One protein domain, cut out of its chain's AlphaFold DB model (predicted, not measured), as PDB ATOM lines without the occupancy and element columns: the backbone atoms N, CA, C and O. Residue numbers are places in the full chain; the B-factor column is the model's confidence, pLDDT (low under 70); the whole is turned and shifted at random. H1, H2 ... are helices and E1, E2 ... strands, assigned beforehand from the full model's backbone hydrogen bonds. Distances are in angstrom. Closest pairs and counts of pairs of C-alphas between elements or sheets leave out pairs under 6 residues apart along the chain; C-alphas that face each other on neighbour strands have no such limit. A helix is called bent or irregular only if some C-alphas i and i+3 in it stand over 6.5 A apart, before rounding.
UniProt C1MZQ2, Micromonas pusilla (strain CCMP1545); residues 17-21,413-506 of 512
ATOM      1  N   GLU A  17     266.557 170.881 310.135       67.31
ATOM      2  CA  GLU A  17     267.020 169.532 310.454       67.31
ATOM      3  C   GLU A  17     266.708 169.137 311.895       67.31
ATOM      4  O   GLU A  17     266.489 167.961 312.178       67.31
ATOM      5  N   THR A  18     266.633 170.110 312.799       69.75
ATOM      6  CA  THR A  18     266.359 169.874 314.220       69.75
ATOM      7  C   THR A  18     264.928 170.224 314.631       69.75
ATOM      8  O   THR A  18     264.437 169.651 315.600       69.75
ATOM      9  N   SER A  19     264.237 171.111 313.902       70.69
ATOM     10  CA  SER A  19     262.906 171.611 314.298       70.69
ATOM     11  C   SER A  19     261.735 170.838 313.675       70.69
ATOM     12  O   SER A  19     260.740 170.578 314.343       70.69
ATOM     13  N   PHE A  20     261.831 170.447 312.397       81.00
ATOM     14  CA  PHE A  20     260.714 169.806 311.678       81.00
ATOM     15  C   PHE A  20     261.060 168.466 311.034       81.00
ATOM     16  O   PHE A  20     260.147 167.714 310.675       81.00
ATOM     17  N   ARG A  21     262.347 168.146 310.868       76.31
ATOM     18  CA  ARG A  21     262.733 166.882 310.252       76.31
ATOM     19  C   ARG A  21     262.301 165.710 311.123       76.31
ATOM     20  O   ARG A  21     262.578 165.646 312.317       76.31
ATOM     21  N   ALA A 413     256.288 176.900 314.986       94.06
ATOM     22  CA  ALA A 413     256.020 175.634 315.657       94.06
ATOM     23  C   ALA A 413     255.012 174.765 314.893       94.06
ATOM     24  O   ALA A 413     254.701 173.661 315.330       94.06
ATOM     25  N   ALA A 414     254.481 175.252 313.769       93.81
ATOM     26  CA  ALA A 414     253.614 174.494 312.877       93.81
ATOM     27  C   ALA A 414     253.994 174.747 311.412       93.81
ATOM     28  O   ALA A 414     254.116 175.897 310.987       93.81
ATOM     29  N   ALA A 415     254.142 173.674 310.639       94.25
ATOM     30  CA  ALA A 415     254.483 173.720 309.221       94.25
ATOM     31  C   ALA A 415     253.703 172.665 308.434       94.25
ATOM     32  O   ALA A 415     253.355 171.609 308.964       94.25
ATOM     33  N   VAL A 416     253.466 172.921 307.149       95.12
ATOM     34  CA  VAL A 416     252.966 171.901 306.221       95.12
ATOM     35  C   VAL A 416     254.163 171.182 305.605       95.12
ATOM     36  O   VAL A 416     254.898 171.759 304.804       95.12
ATOM     37  N   MET A 417     254.367 169.924 305.984       94.56
ATOM     38  CA  MET A 417     255.275 169.005 305.304       94.56
ATOM     39  C   MET A 417     254.673 168.633 303.949       94.56
ATOM     40  O   MET A 417     253.513 168.230 303.859       94.56
ATOM     41  N   THR A 418     255.470 168.755 302.899       95.38
ATOM     42  CA  THR A 418     255.082 168.520 301.506       95.38
ATOM     43  C   THR A 418     256.254 167.909 300.740       95.38
ATOM     44  O   THR A 418     257.389 167.881 301.231       95.38
ATOM     45  N   ARG A 419     255.996 167.376 299.547       95.75
ATOM     46  CA  ARG A 419     257.020 166.835 298.653       95.75
ATOM     47  C   ARG A 419     256.998 167.507 297.299       95.75
ATOM     48  O   ARG A 419     255.944 167.848 296.769       95.75
ATOM     49  N   VAL A 420     258.177 167.599 296.693       96.25
ATOM     50  CA  VAL A 420     258.305 167.933 295.271       96.25
ATOM     51  C   VAL A 420     257.728 166.785 294.441       96.25
ATOM     52  O   VAL A 420     258.336 165.720 294.330       96.25
ATOM     53  N   VAL A 421     256.565 166.983 293.826       96.62
ATOM     54  CA  VAL A 421     255.917 165.974 292.969       96.62
ATOM     55  C   VAL A 421     256.258 166.130 291.494       96.62
ATOM     56  O   VAL A 421     256.242 165.137 290.760       96.62
ATOM     57  N   SER A 422     256.618 167.344 291.076       94.94
ATOM     58  CA  SER A 422     256.994 167.663 289.698       94.94
ATOM     59  C   SER A 422     258.063 168.755 289.643       94.94
ATOM     60  O   SER A 422     258.138 169.608 290.524       94.94
ATOM     61  N   VAL A 423     258.880 168.727 288.590       93.06
ATOM     62  CA  VAL A 423     259.855 169.773 288.243       93.06
ATOM     63  C   VAL A 423     259.630 170.117 286.763       93.06
ATOM     64  O   VAL A 423     260.356 169.616 285.903       93.06
ATOM     65  N   PRO A 424     258.556 170.862 286.435       90.06
ATOM     66  CA  PRO A 424     258.125 171.059 285.048       90.06
ATOM     67  C   PRO A 424     259.101 171.908 284.223       90.06
ATOM     68  O   PRO A 424     259.200 171.710 283.014       90.06
ATOM     69  N   ALA A 425     259.838 172.816 284.867       86.00
ATOM     70  CA  ALA A 425     260.925 173.580 284.263       86.00
ATOM     71  C   ALA A 425     262.191 173.349 285.093       86.00
ATOM     72  O   ALA A 425     262.293 173.795 286.240       86.00
ATOM     73  N   TRP A 426     263.126 172.576 284.539       78.12
ATOM     74  CA  TRP A 426     264.300 172.113 285.275       78.12
ATOM     75  C   TRP A 426     265.144 173.284 285.780       78.12
ATOM     76  O   TRP A 426     265.618 174.099 284.996       78.12
ATOM     77  N   GLY A 427     265.332 173.345 287.101       75.62
ATOM     78  CA  GLY A 427     266.105 174.405 287.746       75.62
ATOM     79  C   GLY A 427     265.421 175.773 287.775       75.62
ATOM     80  O   GLY A 427     266.108 176.740 288.065       75.62
ATOM     81  N   GLU A 428     264.117 175.859 287.484       85.00
ATOM     82  CA  GLU A 428     263.341 177.110 287.535       85.00
ATOM     83  C   GLU A 428     262.034 176.949 288.314       85.00
ATOM     84  O   GLU A 428     261.701 177.794 289.138       85.00
ATOM     85  N   VAL A 429     261.310 175.843 288.116       90.75
ATOM     86  CA  VAL A 429     260.018 175.609 288.773       90.75
ATOM     87  C   VAL A 429     259.964 174.217 289.386       90.75
ATOM     88  O   VAL A 429     260.214 173.214 288.713       90.75
ATOM     89  N   ALA A 430     259.559 174.153 290.653       94.44
ATOM     90  CA  ALA A 430     259.168 172.925 291.338       94.44
ATOM     91  C   ALA A 430     257.699 172.999 291.758       94.44
ATOM     92  O   ALA A 430     257.186 174.065 292.080       94.44
ATOM     93  N   THR A 431     257.010 171.866 291.775       96.00
ATOM     94  CA  THR A 431     255.623 171.771 292.240       96.00
ATOM     95  C   THR A 431     255.566 170.915 293.491       96.00
ATOM     96  O   THR A 431     255.999 169.759 293.472       96.00
ATOM     97  N   LEU A 432     255.025 171.491 294.560       97.00
ATOM     98  CA  LEU A 432     254.782 170.833 295.839       97.00
ATOM     99  C   LEU A 432     253.365 170.239 295.877       97.00
ATOM    100  O   LEU A 432     252.454 170.807 295.273       97.00
ATOM    101  N   ASP A 433     253.176 169.126 296.589       96.38
ATOM    102  CA  ASP A 433     251.876 168.449 296.793       96.38
ATOM    103  C   ASP A 433     250.998 169.069 297.891       96.38
ATOM    104  O   ASP A 433     250.225 168.379 298.548       96.38
ATOM    105  N   CYS A 434     251.118 170.374 298.118       95.06
ATOM    106  CA  CYS A 434     250.214 171.129 298.980       95.06
ATOM    107  C   CYS A 434     249.528 172.222 298.161       95.06
ATOM    108  O   CYS A 434     250.129 172.783 297.258       95.06
ATOM    109  N   GLY A 435     248.275 172.546 298.467       93.75
ATOM    110  CA  GLY A 435     247.511 173.600 297.790       93.75
ATOM    111  C   GLY A 435     246.478 174.226 298.723       93.75
ATOM    112  O   GLY A 435     246.611 174.114 299.942       93.75
ATOM    113  N   SER A 436     245.428 174.852 298.187       93.69
ATOM    114  CA  SER A 436     244.388 175.519 298.990       93.69
ATOM    115  C   SER A 436     243.608 174.585 299.921       93.69
ATOM    116  O   SER A 436     242.961 175.045 300.861       93.69
ATOM    117  N   LYS A 437     243.683 173.266 299.714       92.69
ATOM    118  CA  LYS A 437     243.111 172.276 300.636       92.69
ATOM    119  C   LYS A 437     244.012 171.946 301.820       92.69
ATOM    120  O   LYS A 437     243.552 171.262 302.725       92.69
ATOM    121  N   SER A 438     245.263 172.399 301.825       93.56
ATOM    122  CA  SER A 438     246.252 172.160 302.891       93.56
ATOM    123  C   SER A 438     246.856 173.442 303.461       93.56
ATOM    124  O   SER A 438     247.395 173.426 304.562       93.56
ATOM    125  N   LEU A 439     246.774 174.543 302.718       93.00
ATOM    126  CA  LEU A 439     247.250 175.875 303.070       93.00
ATOM    127  C   LEU A 439     246.114 176.872 302.887       93.00
ATOM    128  O   LEU A 439     245.358 176.805 301.921       93.00
ATOM    129  N   ALA A 440     246.038 177.843 303.786       92.00
ATOM    130  CA  ALA A 440     245.096 178.946 303.680       92.00
ATOM    131  C   ALA A 440     245.536 179.969 302.623       92.00
ATOM    132  O   ALA A 440     246.084 181.025 302.944       92.00
ATOM    133  N   CYS A 441     245.347 179.648 301.344       87.12
ATOM    134  CA  CYS A 441     245.776 180.518 300.249       87.12
ATOM    135  C   CYS A 441     245.005 181.842 300.161       87.12
ATOM    136  O   CYS A 441     245.488 182.791 299.551       87.12
ATOM    137  N   GLU A 442     243.829 181.944 300.781       85.56
ATOM    138  CA  GLU A 442     243.105 183.208 300.919       85.56
ATOM    139  C   GLU A 442     243.834 184.204 301.829       85.56
ATOM    140  O   GLU A 442     243.551 185.400 301.792       85.56
ATOM    141  N   ALA A 443     244.776 183.726 302.648       84.19
ATOM    142  CA  ALA A 443     245.544 184.580 303.536       84.19
ATOM    143  C   ALA A 443     246.543 185.473 302.785       84.19
ATOM    144  O   ALA A 443     246.903 186.527 303.304       84.19
ATOM    145  N   GLY A 444     246.981 185.085 301.588       78.69
ATOM    146  CA  GLY A 444     247.914 185.872 300.794       78.69
ATOM    147  C   GLY A 444     248.471 185.107 299.600       78.69
ATOM    148  O   GLY A 444     248.384 183.885 299.516       78.69
ATOM    149  N   ASN A 445     249.072 185.849 298.673       82.00
ATOM    150  CA  ASN A 445     249.870 185.299 297.585       82.00
ATOM    151  C   ASN A 445     251.245 185.984 297.610       82.00
ATOM    152  O   ASN A 445     251.337 187.143 297.193       82.00
ATOM    153  N   PRO A 446     252.303 185.318 298.105       87.19
ATOM    154  CA  PRO A 446     252.397 183.889 298.451       87.19
ATOM    155  C   PRO A 446     251.590 183.440 299.687       87.19
ATOM    156  O   PRO A 446     251.450 184.179 300.655       87.19
ATOM    157  N   ALA A 447     251.115 182.187 299.659       89.62
ATOM    158  CA  ALA A 447     250.327 181.555 300.733       89.62
ATOM    159  C   ALA A 447     251.176 180.972 301.885       89.62
ATOM    160  O   ALA A 447     250.645 180.473 302.881       89.62
ATOM    161  N   GLY A 448     252.501 181.007 301.751       92.25
ATOM    162  CA  GLY A 448     253.436 180.508 302.750       92.25
ATOM    163  C   GLY A 448     254.893 180.698 302.342       92.25
ATOM    164  O   GLY A 448     255.201 181.002 301.187       92.25
ATOM    165  N   TYR A 449     255.775 180.503 303.317       92.06
ATOM    166  CA  TYR A 449     257.225 180.597 303.200       92.06
ATOM    167  C   TYR A 449     257.865 179.211 303.199       92.06
ATOM    168  O   TYR A 449     257.501 178.355 304.006       92.06
ATOM    169  N   ILE A 450     258.834 178.983 302.313       92.69
ATOM    170  CA  ILE A 450     259.492 177.687 302.168       92.69
ATOM    171  C   ILE A 450     260.714 177.671 303.090       92.69
ATOM    172  O   ILE A 450     261.744 178.289 302.805       92.69
ATOM    173  N   LEU A 451     260.597 176.955 304.207       90.12
ATOM    174  CA  LEU A 451     261.604 176.959 305.263       90.12
ATOM    175  C   LEU A 451     262.938 176.376 304.765       90.12
ATOM    176  O   LEU A 451     262.969 175.349 304.086       90.12
ATOM    177  N   GLY A 452     264.046 177.049 305.088       87.12
ATOM    178  CA  GLY A 452     265.399 176.648 304.677       87.12
ATOM    179  C   GLY A 452     265.700 176.825 303.183       87.12
ATOM    180  O   GLY A 452     266.797 176.494 302.735       87.12
ATOM    181  N   ARG A 453     264.757 177.353 302.388       86.81
ATOM    182  CA  ARG A 453     264.935 177.599 300.948       86.81
ATOM    183  C   ARG A 453     264.549 179.043 300.611       86.81
ATOM    184  O   ARG A 453     263.562 179.264 299.919       86.81
ATOM    185  N   PRO A 454     265.330 180.044 301.051       77.94
ATOM    186  CA  PRO A 454     264.961 181.460 300.932       77.94
ATOM    187  C   PRO A 454     264.834 181.963 299.486       77.94
ATOM    188  O   PRO A 454     264.194 182.979 299.249       77.94
ATOM    189  N   LEU A 455     265.427 181.257 298.516       81.75
ATOM    190  CA  LEU A 455     265.283 181.566 297.091       81.75
ATOM    191  C   LEU A 455     263.995 181.001 296.476       81.75
ATOM    192  O   LEU A 455     263.662 181.359 295.351       81.75
ATOM    193  N   TRP A 456     263.301 180.098 297.174       88.62
ATOM    194  CA  TRP A 456     262.065 179.510 296.679       88.62
ATOM    195  C   TRP A 456     260.897 180.428 296.995       88.62
ATOM    196  O   TRP A 456     260.651 180.773 298.152       88.62
ATOM    197  N   ARG A 457     260.130 180.768 295.965       88.75
ATOM    198  CA  ARG A 457     258.951 181.613 296.079       88.75
ATOM    199  C   ARG A 457     257.710 180.834 295.684       88.75
ATOM    200  O   ARG A 457     257.539 180.465 294.524       88.75
ATOM    201  N   ALA A 458     256.822 180.639 296.656       91.12
ATOM    202  CA  ALA A 458     255.475 180.152 296.408       91.12
ATOM    203  C   ALA A 458     254.764 181.051 295.383       91.12
ATOM    204  O   ALA A 458     254.756 182.277 295.506       91.12
ATOM    205  N   MET A 459     254.176 180.426 294.371       91.50
ATOM    206  CA  MET A 459     253.320 181.079 293.388       91.50
ATOM    207  C   MET A 459     251.850 180.932 293.804       91.50
ATOM    208  O   MET A 459     251.533 180.424 294.882       91.50
ATOM    209  N   ALA A 460     250.931 181.350 292.930       89.19
ATOM    210  CA  ALA A 460     249.511 181.096 293.126       89.19
ATOM    211  C   ALA A 460     249.248 179.585 293.246       89.19
ATOM    212  O   ALA A 460     249.637 178.801 292.375       89.19
ATOM    213  N   CYS A 461     248.595 179.185 294.336       87.56
ATOM    214  CA  CYS A 461     248.265 177.791 294.586       87.56
ATOM    215  C   CYS A 461     247.042 177.355 293.761       87.56
ATOM    216  O   CYS A 461     246.150 178.147 293.452       87.56
ATOM    217  N   SER A 462     246.992 176.067 293.440       91.12
ATOM    218  CA  SER A 462     245.768 175.367 293.038       91.12
ATOM    219  C   SER A 462     245.206 174.590 294.236       91.12
ATOM    220  O   SER A 462     245.725 174.716 295.344       91.12
ATOM    221  N   GLU A 463     244.173 173.768 294.036       93.56
ATOM    222  CA  GLU A 463     243.588 172.979 295.129       93.56
ATOM    223  C   GLU A 463     244.597 172.057 295.830       93.56
ATOM    224  O   GLU A 463     244.666 172.056 297.057       93.56
ATOM    225  N   GLU A 464     245.403 171.326 295.051       94.19
ATOM    226  CA  GLU A 464     246.306 170.267 295.545       94.19
ATOM    227  C   GLU A 464     247.791 170.542 295.259       94.19
ATOM    228  O   GLU A 464     248.655 169.766 295.656       94.19
ATOM    229  N   HIS A 465     248.105 171.624 294.536       95.75
ATOM    230  CA  HIS A 465     249.473 171.908 294.103       95.75
ATOM    231  C   HIS A 465     249.887 173.348 294.366       95.75
ATOM    232  O   HIS A 465     249.130 174.283 294.072       95.75
ATOM    233  N   LEU A 466     251.141 173.509 294.786       96.06
ATOM    234  CA  LEU A 466     251.799 174.786 295.020       96.06
ATOM    235  C   LEU A 466     253.043 174.849 294.131       96.06
ATOM    236  O   LEU A 466     254.094 174.298 294.478       96.06
ATOM    237  N   PRO A 467     252.936 175.487 292.956       95.00
ATOM    238  CA  PRO A 467     254.099 175.819 292.153       95.00
ATOM    239  C   PRO A 467     254.998 176.790 292.922       95.00
ATOM    240  O   PRO A 467     254.520 177.709 293.587       95.00
ATOM    241  N   CYS A 468     256.301 176.574 292.829       93.38
ATOM    242  CA  CYS A 468     257.330 177.413 293.414       93.38
ATOM    243  C   CYS A 468     258.334 177.785 292.327       93.38
ATOM    244  O   CYS A 468     258.882 176.895 291.670       93.38
ATOM    245  N   ASP A 469     258.596 179.079 292.174       91.44
ATOM    246  CA  ASP A 469     259.792 179.555 291.483       91.44
ATOM    247  C   ASP A 469     260.984 179.253 292.393       91.44
ATOM    248  O   ASP A 469     261.006 179.683 293.546       91.44
ATOM    249  N   VAL A 470     261.932 178.446 291.924       88.06
ATOM    250  CA  VAL A 470     263.107 178.040 292.713       88.06
ATOM    251  C   VAL A 470     264.349 178.872 292.385       88.06
ATOM    252  O   VAL A 470     265.410 178.640 292.975       88.06
ATOM    253  N   GLY A 471     264.223 179.839 291.466       75.12
ATOM    254  CA  GLY A 471     265.327 180.580 290.861       75.12
ATOM    255  C   GLY A 471     266.329 179.656 290.165       75.12
ATOM    256  O   GLY A 471     266.186 178.439 290.189       75.12
ATOM    257  N   ARG A 472     267.416 180.210 289.602       67.38
ATOM    258  CA  ARG A 472     268.592 179.402 289.217       67.38
ATOM    259  C   ARG A 472     269.287 178.884 290.479       67.38
ATOM    260  O   ARG A 472     270.318 179.415 290.895       67.38
ATOM    261  N   ALA A 473     268.679 177.904 291.134       60.25
ATOM    262  CA  ALA A 473     269.187 177.315 292.358       60.25
ATOM    263  C   ALA A 473     270.549 176.653 292.102       60.25
ATOM    264  O   ALA A 473     270.746 175.983 291.090       60.25
ATOM    265  N   LEU A 474     271.479 176.796 293.053       59.16
ATOM    266  CA  LEU A 474     272.794 176.139 293.005       59.16
ATOM    267  C   LEU A 474     272.679 174.602 292.965       59.16
ATOM    268  O   LEU A 474     273.554 173.934 292.422       59.16
ATOM    269  N   ALA A 475     271.591 174.052 293.512       68.12
ATOM    270  CA  ALA A 475     271.221 172.645 293.426       68.12
ATOM    271  C   ALA A 475     269.751 172.525 293.000       68.12
ATOM    272  O   ALA A 475     268.864 173.090 293.645       68.12
ATOM    273  N   ALA A 476     269.495 171.797 291.912       71.56
ATOM    274  CA  ALA A 476     268.146 171.614 291.390       71.56
ATOM    275  C   ALA A 476     267.286 170.758 292.346       71.56
ATOM    276  O   ALA A 476     267.782 169.755 292.871       71.56
ATOM    277  N   PRO A 477     266.000 171.105 292.552       85.62
ATOM    278  CA  PRO A 477     265.070 170.262 293.296       85.62
ATOM    279  C   PRO A 477     264.917 168.895 292.641       85.62
ATOM    280  O   PRO A 477     264.849 168.786 291.414       85.62
ATOM    281  N   ARG A 478     264.802 167.844 293.455       89.50
ATOM    282  CA  ARG A 478     264.517 166.491 292.977       89.50
ATOM    283  C   ARG A 478     263.105 166.093 293.356       89.50
ATOM    284  O   ARG A 478     262.613 166.405 294.437       89.50
ATOM    285  N   ARG A 479     262.463 165.335 292.469       93.56
ATOM    286  CA  ARG A 479     261.184 164.699 292.775       93.56
ATOM    287  C   ARG A 479     261.330 163.822 294.023       93.56
ATOM    288  O   ARG A 479     262.230 162.991 294.089       93.56
ATOM    289  N   GLY A 480     260.421 163.997 294.976       93.25
ATOM    290  CA  GLY A 480     260.411 163.318 296.268       93.25
ATOM    291  C   GLY A 480     261.139 164.060 297.389       93.25
ATOM    292  O   GLY A 480     260.993 163.640 298.535       93.25
ATOM    293  N   ASP A 481     261.866 165.150 297.100       92.12
ATOM    294  CA  ASP A 481     262.469 165.977 298.151       92.12
ATOM    295  C   ASP A 481     261.372 166.478 299.105       92.12
ATOM    296  O   ASP A 481     260.337 166.992 298.666       92.12
ATOM    297  N   VAL A 482     261.613 166.324 300.407       93.06
ATOM    298  CA  VAL A 482     260.739 166.826 301.472       93.06
ATOM    299  C   VAL A 482     261.009 168.310 301.695       93.06
ATOM    300  O   VAL A 482     262.155 168.771 301.694       93.06
ATOM    301  N   VAL A 483     259.929 169.063 301.867       92.88
ATOM    302  CA  VAL A 483     259.932 170.511 302.058       92.88
ATOM    303  C   VAL A 483     258.915 170.865 303.143       92.88
ATOM    304  O   VAL A 483     257.890 170.200 303.280       92.88
ATOM    305  N   PHE A 484     259.189 171.919 303.910       94.06
ATOM    306  CA  PHE A 484     258.281 172.442 304.929       94.06
ATOM    307  C   PHE A 484     257.843 173.855 304.558       94.06
ATOM    308  O   PHE A 484     258.677 174.722 304.287       94.06
ATOM    309  N   VAL A 485     256.533 174.082 304.542       94.81
ATOM    310  CA  VAL A 485     255.930 175.384 304.253       94.81
ATOM    311  C   VAL A 485     255.378 175.970 305.546       94.81
ATOM    312  O   VAL A 485     254.450 175.414 306.139       94.81
ATOM    313  N   ILE A 486     255.936 177.099 305.985       94.81
ATOM    314  CA  ILE A 486     255.361 177.896 307.071       94.81
ATOM    315  C   ILE A 486     254.188 178.678 306.482       94.81
ATOM    316  O   ILE A 486     254.397 179.453 305.543       94.81
ATOM    317  N   PRO A 487     252.955 178.492 306.974       94.69
ATOM    318  CA  PRO A 487     251.805 179.151 306.382       94.69
ATOM    319  C   PRO A 487     251.876 180.665 306.570       94.69
ATOM    320  O   PRO A 487     252.387 181.166 307.573       94.69
ATOM    321  N   GLU A 488     251.283 181.392 305.629       92.38
ATOM    322  CA  GLU A 488     251.034 182.825 305.776       92.38
ATOM    323  C   GLU A 488     250.107 183.109 306.967       92.38
ATOM    324  O   GLU A 488     250.291 184.083 307.692       92.38
ATOM    325  N   HIS A 489     249.133 182.226 307.211       92.94
ATOM    326  CA  HIS A 489     248.226 182.319 308.349       92.94
ATOM    327  C   HIS A 489     247.937 180.932 308.935       92.94
ATOM    328  O   HIS A 489     247.319 180.073 308.293       92.94
ATOM    329  N   ALA A 490     248.360 180.711 310.181       94.19
ATOM    330  CA  ALA A 490     248.244 179.415 310.845       94.19
ATOM    331  C   ALA A 490     246.790 179.015 311.132       94.19
ATOM    332  O   ALA A 490     246.444 177.856 310.945       94.19
ATOM    333  N   CYS A 491     245.924 179.939 311.570       93.75
ATOM    334  CA  CYS A 491     244.582 179.578 312.056       93.75
ATOM    335  C   CYS A 491     243.727 178.810 311.021       93.75
ATOM    336  O   CYS A 491     243.255 177.717 311.342       93.75
ATOM    337  N   PRO A 492     243.507 179.337 309.798       92.81
ATOM    338  CA  PRO A 492     242.781 178.605 308.761       92.81
ATOM    339  C   PRO A 492     243.548 177.373 308.260       92.81
ATOM    340  O   PRO A 492     242.935 176.325 308.079       92.81
ATOM    341  N   THR A 493     244.880 177.440 308.142       94.69
ATOM    342  CA  THR A 493     245.713 176.300 307.714       94.69
ATOM    343  C   THR A 493     245.567 175.099 308.657       94.69
ATOM    344  O   THR A 493     245.318 173.980 308.221       94.69
ATOM    345  N   VAL A 494     245.636 175.323 309.971       93.31
ATOM    346  CA  VAL A 494     245.466 174.271 310.987       93.31
ATOM    347  C   VAL A 494     244.070 173.654 310.926       93.31
ATOM    348  O   VAL A 494     243.912 172.455 311.141       93.31
ATOM    349  N   ASN A 495     243.050 174.446 310.593       91.50
ATOM    350  CA  ASN A 495     241.692 173.938 310.433       91.50
ATOM    351  C   ASN A 495     241.554 172.985 309.227       91.50
ATOM    352  O   ASN A 495     240.729 172.074 309.277       91.50
ATOM    353  N   LEU A 496     242.373 173.154 308.182       90.69
ATOM    354  CA  LEU A 496     242.466 172.224 307.046       90.69
ATOM    355  C   LEU A 496     243.210 170.929 307.420       90.69
ATOM    356  O   LEU A 496     242.885 169.860 306.908       90.69
ATOM    357  N   GLY A 497     244.136 171.007 308.384       79.81
ATOM    358  CA  GLY A 497     244.924 169.890 308.922       79.81
ATOM    359  C   GLY A 497     244.116 168.703 309.469       79.81
ATOM    360  O   GLY A 497     244.665 167.618 309.646       79.81
ATOM    361  N   ALA A 498     242.810 168.865 309.710       65.75
ATOM    362  CA  ALA A 498     241.936 167.805 310.221       65.75
ATOM    363  C   ALA A 498     241.804 166.589 309.280       65.75
ATOM    364  O   ALA A 498     241.482 165.499 309.749       65.75
ATOM    365  N   PHE A 499     242.048 166.769 307.977       56.62
ATOM    366  CA  PHE A 499     241.982 165.703 306.968       56.62
ATOM    367  C   PHE A 499     243.345 165.079 306.638       56.62
ATOM    368  O   PHE A 499     243.403 164.116 305.876       56.62
ATOM    369  N   TYR A 500     244.425 165.599 307.223       60.66
ATOM    370  CA  TYR A 500     245.790 165.177 306.930       60.66
ATOM    371  C   TYR A 500     246.444 164.504 308.132       60.66
ATOM    372  O   TYR A 500     245.989 164.607 309.275       60.66
ATOM    373  N   THR A 501     247.552 163.814 307.864       67.88
ATOM    374  CA  THR A 501     248.403 163.270 308.922       67.88
ATOM    375  C   THR A 501     248.914 164.432 309.774       67.88
ATOM    376  O   THR A 501     249.556 165.341 309.254       67.88
ATOM    377  N   ASN A 502     248.623 164.403 311.076       69.06
ATOM    378  CA  ASN A 502     249.174 165.353 312.037       69.06
ATOM    379  C   ASN A 502     250.334 164.685 312.773       69.06
ATOM    380  O   ASN A 502     250.133 163.652 313.415       69.06
ATOM    381  N   VAL A 503     251.530 165.261 312.685       74.12
ATOM    382  CA  VAL A 503     252.722 164.740 313.367       74.12
ATOM    383  C   VAL A 503     253.106 165.692 314.491       74.12
ATOM    384  O   VAL A 503     253.350 166.869 314.247       74.12
ATOM    385  N   PHE A 504     253.160 165.180 315.719       72.19
ATOM    386  CA  PHE A 504     253.601 165.927 316.894       72.19
ATOM    387  C   PHE A 504     254.954 165.375 317.325       72.19
ATOM    388  O   PHE A 504     255.029 164.239 317.792       72.19
ATOM    389  N   HIS A 505     256.015 166.153 317.132       65.00
ATOM    390  CA  HIS A 505     257.376 165.710 317.416       65.00
ATOM    391  C   HIS A 505     257.922 166.420 318.663       65.00
ATOM    392  O   HIS A 505     257.891 167.651 318.724       65.00
ATOM    393  N   PRO A 506     258.415 165.677 319.666       62.06
ATOM    394  CA  PRO A 506     259.245 166.221 320.727       62.06
ATOM    395  C   PRO A 506     260.731 165.925 320.461       62.06
ATOM    396  O   PRO A 506     261.111 164.801 320.151       62.06
TER     397      PRO A 506
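Overview. This is residues 17 to 21 and 413 to 506 of the 512 residues of a protein of Micromonas pusilla (strain CCMP1545) (UniProt C1MZQ2). Five antiparallel strands make one sheet curled like part of a small barrel, open between its edge strands E3 and E4, with residues 457 to 458 paired beside E4. The helix H1 lies across one end, and the last strand, E6, runs off from it past the beginning of E1. The printed part has 99 residues with E1, E2, E3, E4, E5, H1 and E6 in chain order, and the sheet's order is E3, E5, E1, E2, E4. The class is mixed, helices and strands, though under half of the residues, 44, are in named elements. The whole is compact, with a radius of gyration of the C-alphas of 12.7 A and spans of 34 by 30 by 19 A.

Arrangement. Begin at residues 17 to 21, which hold no named element, and go on to E1, residues 414 to 425, which bends by 63 degrees at residue 422. A tight link leads to E2, residues 429 to 432, and the two form a hairpin; look for N 431 and O 422, 2.8 A apart. E3, residues 448 to 450, comes next, then E4, residues 466 to 469, antiparallel to E2 at 154 degrees, with N 468 and O 430 at 2.8 A. E5, residues 482 to 487, is the antiparallel neighbour of E3, with N 449 and O 486 at 2.8 A. It is also the antiparallel neighbour of E1, with N 418 and O 483 at 2.8 A. The pairing is staggered: E1 pairs with E5 over residues 416 to 419 and with E2 over 420 to 425. Next find H1, residues 490 to 499, on the sheet at a height of 9.7 A and across the strands, at 72 degrees to E1 on the local plane. Its closest C-alphas to E5 are those of Thr 493 and Pro 487, 6.9 A apart. In H1, 4 of 6 O i to N i+4 pairs are within hydrogen-bond range. E6, residues 501 to 505, pairs with no named strand; it is near E1, and it and H1 meet only through their link.

Along the chain. Find C-alpha 414 at (253.614, 174.494, 312.877); from there E1 runs 29.5 A. E5 measures 16.0 A. H1 starts with C-alpha 490 at (248.244, 179.415, 310.845) and is 15.6 A long; it is irregular, but only just, with C-alphas 496 and 499 6.54 A apart. E6 ends with C-alpha 505 at (257.376, 165.710, 317.416).

Size, cuts and confidence. The two C-alphas farthest apart, those of Ala 425 and Pro 506, are 37.2 A apart. Residues 22 to 412 are not printed, and C-alphas 21 and 413 are 12.3 A apart across that cut. The links E2 to E3, E3 to E4 and E4 to E5 are long. Look for pLDDT under 70 at residues 17 to 18, 472 to 475, 498 to 502 and 505 to 506; the mean of the printed part is 86.4.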